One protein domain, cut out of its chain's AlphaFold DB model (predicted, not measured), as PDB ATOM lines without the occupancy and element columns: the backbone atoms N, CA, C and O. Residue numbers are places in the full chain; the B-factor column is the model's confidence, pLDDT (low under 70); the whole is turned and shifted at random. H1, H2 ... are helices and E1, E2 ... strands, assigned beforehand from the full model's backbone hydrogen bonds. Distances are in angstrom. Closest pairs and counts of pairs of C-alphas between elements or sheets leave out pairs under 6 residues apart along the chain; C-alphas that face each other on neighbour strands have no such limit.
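AT A GLANCE: This is residues 70 to 110 of the 202 residues of the protein "Aldedh domain-containing protein" of Paraburkholderia piptadeniae (UniProt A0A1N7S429). What shape is this? The hairpin E1 and E2 makes one arm of a wide V and the long helix H1 the other, with the short helix H2 at H1's far end. What builds it? The 41 printed residues include, in order, E1, E2, H1, H2; the sheet is antiparallel, the class mixed. It is extended, radius of gyration of the C-alphas 17.0 A, spanning 48 by 25 by 10 A.

HOW THE PARTS SIT: How do the strands pair? E1, residues 70 to 72, and E2, residues 79 to 84, are an antiparallel hairpin; N 71 and O 81, 2.8 A apart, are within hydrogen-bond range. Where are the helices? H1, residues 88 to 103, is apart from E1. H2, residues 105 to 108, is close to H1 but not clearly touching: their closest C-alphas, of Phe 102 and Ala 108, are 6.2 A apart. Every O i to N i+4 pair in H1 is within hydrogen-bond range; H2 is too short for one.

IN THESE COORDINATES: Where does E1 begin? C-alpha 70 is at (21.036, 27.591, 117.207). How long are E2 and H1? They measure 14.3 A and 22.5 A. Where does H2 end? C-alpha 108 is at (-3.233, 53.608, 128.685).

THE WHOLE: Is it cut? The printed part has no cut and no long link. Where is confidence low? Residues 70 to 82 and 85 are under 70.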
ATOM      1  N   SER A  70      20.113  26.811 118.020       54.53
ATOM      2  CA  SER A  70      21.036  27.591 117.207       54.53
ATOM      3  C   SER A  70      20.252  28.213 116.058       54.53
ATOM      4  O   SER A  70      19.612  27.483 115.306       54.53
ATOM      5  N   GLY A  71      20.314  29.535 115.911       57.50
ATOM      6  CA  GLY A  71      19.966  30.191 114.654       57.50
ATOM      7  C   GLY A  71      21.019  29.801 113.624       57.50
ATOM      8  O   GLY A  71      22.209  30.064 113.823       57.50
ATOM      9  N   ILE A  72      20.612  29.085 112.581       59.78
ATOM     10  CA  ILE A  72      21.499  28.641 111.507       59.78
ATOM     11  C   ILE A  72      21.253  29.570 110.327       59.78
ATOM     12  O   ILE A  72      20.112  29.712 109.903       59.78
ATOM     13  N   SER A  73      22.310  30.175 109.780       57.25
ATOM     14  CA  SER A  73      22.169  30.933 108.537       57.25
ATOM     15  C   SER A  73      21.706  29.998 107.426       57.25
ATOM     16  O   SER A  73      22.404  29.023 107.121       57.25
ATOM     17  N   PHE A  74      20.593  30.331 106.771       56.16
ATOM     18  CA  PHE A  74      20.058  29.542 105.659       56.16
ATOM     19  C   PHE A  74      21.084  29.332 104.532       56.16
ATOM     20  O   PHE A  74      21.120  28.283 103.894       56.16
ATOM     21  N   ARG A  75      21.969  30.313 104.301       55.78
ATOM     22  CA  ARG A  75      22.958  30.269 103.214       55.78
ATOM     23  C   ARG A  75      24.209  29.457 103.557       55.78
ATOM     24  O   ARG A  75      24.720  28.740 102.704       55.78
ATOM     25  N   LEU A  76      24.747  29.612 104.766       58.78
ATOM     26  CA  LEU A  76      26.072  29.081 105.117       58.78
ATOM     27  C   LEU A  76      26.015  27.807 105.966       58.78
ATOM     28  O   LEU A  76      27.055  27.198 106.191       58.78
ATOM     29  N   HIS A  77      24.835  27.407 106.455       60.41
ATOM     30  CA  HIS A  77      24.672  26.337 107.452       60.41
ATOM     31  C   HIS A  77      25.543  26.534 108.709       60.41
ATOM     32  O   HIS A  77      25.727  25.624 109.519       60.41
ATOM     33  N   THR A  78      26.072  27.742 108.897       61.47
ATOM     34  CA  THR A  78      26.871  28.128 110.047       61.47
ATOM     35  C   THR A  78      25.951  28.649 111.140       61.47
ATOM     36  O   THR A  78      24.955  29.333 110.887       61.47
ATOM     37  N   ARG A  79      26.270  28.291 112.385       66.12
ATOM     38  CA  ARG A  79      25.554  28.789 113.561       66.12
ATOM     39  C   ARG A  79      25.899  30.260 113.765       66.12
ATOM     40  O   ARG A  79      27.074  30.593 113.878       66.12
ATOM     41  N   LEU A  80      24.879  31.107 113.834       62.19
ATOM     42  CA  LEU A  80      25.029  32.549 114.025       62.19
ATOM     43  C   LEU A  80      24.834  32.943 115.485       62.19
ATOM     44  O   LEU A  80      25.632  33.684 116.047       62.19
ATOM     45  N   THR A  81      23.775  32.438 116.114       68.12
ATOM     46  CA  THR A  81      23.393  32.808 117.481       68.12
ATOM     47  C   THR A  81      22.747  31.627 118.202       68.12
ATOM     48  O   THR A  81      22.330  30.648 117.585       68.12
ATOM     49  N   HIS A  82      22.686  31.706 119.531       68.25
ATOM     50  CA  HIS A  82      21.910  30.796 120.368       68.25
ATOM     51  C   HIS A  82      20.766  31.594 120.987       68.25
ATOM     52  O   HIS A  82      20.983  32.696 121.491       68.25
ATOM     53  N   TYR A  83      19.555  31.051 120.932       70.69
ATOM     54  CA  TYR A  83      18.406  31.620 121.619       70.69
ATOM     55  C   TYR A  83      17.837  30.604 122.608       70.69
ATOM     56  O   TYR A  83      17.740  29.403 122.334       70.69
ATOM     57  N   ALA A  84      17.480  31.100 123.792       73.50
ATOM     58  CA  ALA A  84      16.846  30.292 124.818       73.50
ATOM     59  C   ALA A  84      15.385  30.047 124.435       73.50
ATOM     60  O   ALA A  84      14.632  30.997 124.219       73.50
ATOM     61  N   LEU A  85      14.964  28.783 124.398       64.94
ATOM     62  CA  LEU A  85      13.542  28.474 124.358       64.94
ATOM     63  C   LEU A  85      12.916  28.773 125.718       64.94
ATOM     64  O   LEU A  85      13.396  28.344 126.773       64.94
ATOM     65  N   PHE A  86      11.814  29.507 125.679       75.06
ATOM     66  CA  PHE A  86      11.050  29.866 126.858       75.06
ATOM     67  C   PHE A  86       9.932  28.843 127.074       75.06
ATOM     68  O   PHE A  86       9.055  28.673 126.232       75.06
ATOM     69  N   GLY A  87       9.974  28.142 128.208       77.38
ATOM     70  CA  GLY A  87       8.878  27.272 128.636       77.38
ATOM     71  C   GLY A  87       7.685  28.068 129.176       77.38
ATOM     72  O   GLY A  87       7.794  29.267 129.452       77.38
ATOM     73  N   ALA A  88       6.569  27.373 129.422       77.94
ATOM     74  CA  ALA A  88       5.323  27.952 129.941       77.94
ATOM     75  C   ALA A  88       5.483  28.968 131.102       77.94
ATOM     76  O   ALA A  88       4.778  29.978 131.090       77.94
ATOM     77  N   PRO A  89       6.411  28.801 132.071       79.56
ATOM     78  CA  PRO A  89       6.594  29.781 133.144       79.56
ATOM     79  C   PRO A  89       7.033  31.170 132.659       79.56
ATOM     80  O   PRO A  89       6.556  32.179 133.176       79.56
ATOM     81  N   VAL A  90       7.919  31.240 131.660       79.62
ATOM     82  CA  VAL A  90       8.381  32.525 131.112       79.62
ATOM     83  C   VAL A  90       7.299  33.153 130.248       79.62
ATOM     84  O   VAL A  90       7.079  34.358 130.342       79.62
ATOM     85  N   SER A  91       6.561  32.343 129.486       82.69
ATOM     86  CA  SER A  91       5.400  32.810 128.726       82.69
ATOM     87  C   SER A  91       4.348  33.436 129.645       82.69
ATOM     88  O   SER A  91       3.903  34.554 129.400       82.69
ATOM     89  N   ASN A  92       4.018  32.778 130.761       83.94
ATOM     90  CA  ASN A  92       3.078  33.313 131.750       83.94
ATOM     91  C   ASN A  92       3.590  34.621 132.372       83.94
ATOM     92  O   ASN A  92       2.832  35.584 132.502       83.94
ATOM     93  N   ALA A  93       4.879  34.692 132.711       83.12
ATOM     94  CA  ALA A  93       5.486  35.914 133.229       83.12
ATOM     95  C   ALA A  93       5.447  37.066 132.205       83.12
ATOM     96  O   ALA A  93       5.139  38.200 132.575       83.12
ATOM     97  N   ALA A  94       5.696  36.780 130.924       83.38
ATOM     98  CA  ALA A  94       5.621  37.757 129.841       83.38
ATOM     99  C   ALA A  94       4.192  38.280 129.636       83.38
ATOM    100  O   ALA A  94       3.999  39.488 129.510       83.38
ATOM    101  N   VAL A  95       3.179  37.405 129.686       88.62
ATOM    102  CA  VAL A  95       1.761  37.800 129.605       88.62
ATOM    103  C   VAL A  95       1.376  38.715 130.769       88.62
ATOM    104  O   VAL A  95       0.754  39.756 130.555       88.62
ATOM    105  N   ILE A  96       1.793  38.383 131.995       86.81
ATOM    106  CA  ILE A  96       1.548  39.226 133.175       86.81
ATOM    107  C   ILE A  96       2.232  40.591 133.016       86.81
ATOM    108  O   ILE A  96       1.624  41.622 133.308       86.81
ATOM    109  N   ALA A  97       3.476  40.625 132.534       85.75
ATOM    110  CA  ALA A  97       4.199  41.870 132.294       85.75
ATOM    111  C   ALA A  97       3.528  42.731 131.208       85.75
ATOM    112  O   ALA A  97       3.344  43.931 131.411       85.75
ATOM    113  N   ALA A  98       3.098  42.123 130.099       83.75
ATOM    114  CA  ALA A  98       2.380  42.807 129.027       83.75
ATOM    115  C   ALA A  98       1.046  43.382 129.519       83.75
ATOM    116  O   ALA A  98       0.725  44.534 129.230       83.75
ATOM    117  N   ARG A  99       0.299  42.624 130.333       85.38
ATOM    118  CA  ARG A  99      -0.950  43.097 130.939       85.38
ATOM    119  C   ARG A  99      -0.716  44.290 131.860       85.38
ATOM    120  O   ARG A  99      -1.429  45.282 131.752       85.38
ATOM    121  N   ARG A 100       0.315  44.231 132.706       84.94
ATOM    122  CA  ARG A 100       0.703  45.356 133.571       84.94
ATOM    123  C   ARG A 100       1.088  46.588 132.765       84.94
ATOM    124  O   ARG A 100       0.665  47.678 133.115       84.94
ATOM    125  N   ALA A 101       1.857  46.432 131.688       81.81
ATOM    126  CA  ALA A 101       2.216  47.547 130.814       81.81
ATOM    127  C   ALA A 101       0.990  48.138 130.096       81.81
ATOM    128  O   ALA A 101       0.907  49.351 129.921       81.81
ATOM    129  N   PHE A 102       0.028  47.291 129.720       78.31
ATOM    130  CA  PHE A 102      -1.230  47.716 129.112       78.31
ATOM    131  C   PHE A 102      -2.125  48.490 130.086       78.31
ATOM    132  O   PHE A 102      -2.738  49.476 129.692       78.31
ATOM    133  N   GLU A 103      -2.197  48.059 131.346       80.12
ATOM    134  CA  GLU A 103      -2.965  48.732 132.402       80.12
ATOM    135  C   GLU A 103      -2.222  49.931 133.005       80.12
ATOM    136  O   GLU A 103      -2.843  50.809 133.605       80.12
ATOM    137  N   ALA A 104      -0.901  49.998 132.839       79.25
ATOM    138  CA  ALA A 104      -0.102  51.103 133.335       79.25
ATOM    139  C   ALA A 104      -0.526  52.420 132.676       79.25
ATOM    140  O   ALA A 104      -0.676  52.541 131.454       79.25
ATOM    141  N   SER A 105      -0.633  53.455 133.507       70.94
ATOM    142  CA  SER A 105      -0.973  54.806 133.065       70.94
ATOM    143  C   SER A 105       0.025  55.381 132.062       70.94
ATOM    144  O   SER A 105      -0.349  56.213 131.238       70.94
ATOM    145  N   SER A 106       1.258  54.871 132.062       78.50
ATOM    146  CA  SER A 106       2.305  55.220 131.106       78.50
ATOM    147  C   SER A 106       1.962  54.897 129.653       78.50
ATOM    148  O   SER A 106       2.570  55.492 128.770       78.50
ATOM    149  N   TRP A 107       1.030  53.974 129.388       78.12
ATOM    150  CA  TRP A 107       0.555  53.670 128.033       78.12
ATOM    151  C   TRP A 107      -0.940  53.952 127.866       78.12
ATOM    152  O   TRP A 107      -1.329  54.649 126.929       78.12
ATOM    153  N   ALA A 108      -1.779  53.481 128.794       75.69
ATOM    154  CA  ALA A 108      -3.233  53.608 128.685       75.69
ATOM    155  C   ALA A 108      -3.736  55.057 128.745       75.69
ATOM    156  O   ALA A 108      -4.690  55.405 128.053       75.69
ATOM    157  N   HIS A 109      -3.085  55.909 129.541       78.44
ATOM    158  CA  HIS A 109      -3.480  57.309 129.714       78.44
ATOM    159  C   HIS A 109      -2.690  58.275 128.823       78.44
ATOM    160  O   HIS A 109      -2.843  59.491 128.947       78.44
ATOM    161  N   LEU A 110      -1.872  57.771 127.890       82.50
ATOM    162  CA  LEU A 110      -1.216  58.639 126.918       82.50
ATOM    163  C   LEU A 110      -2.255  59.321 126.030       82.50
ATOM    164  O   LEU A 110      -3.133  58.679 125.434       82.50
TER     165      LEU A 110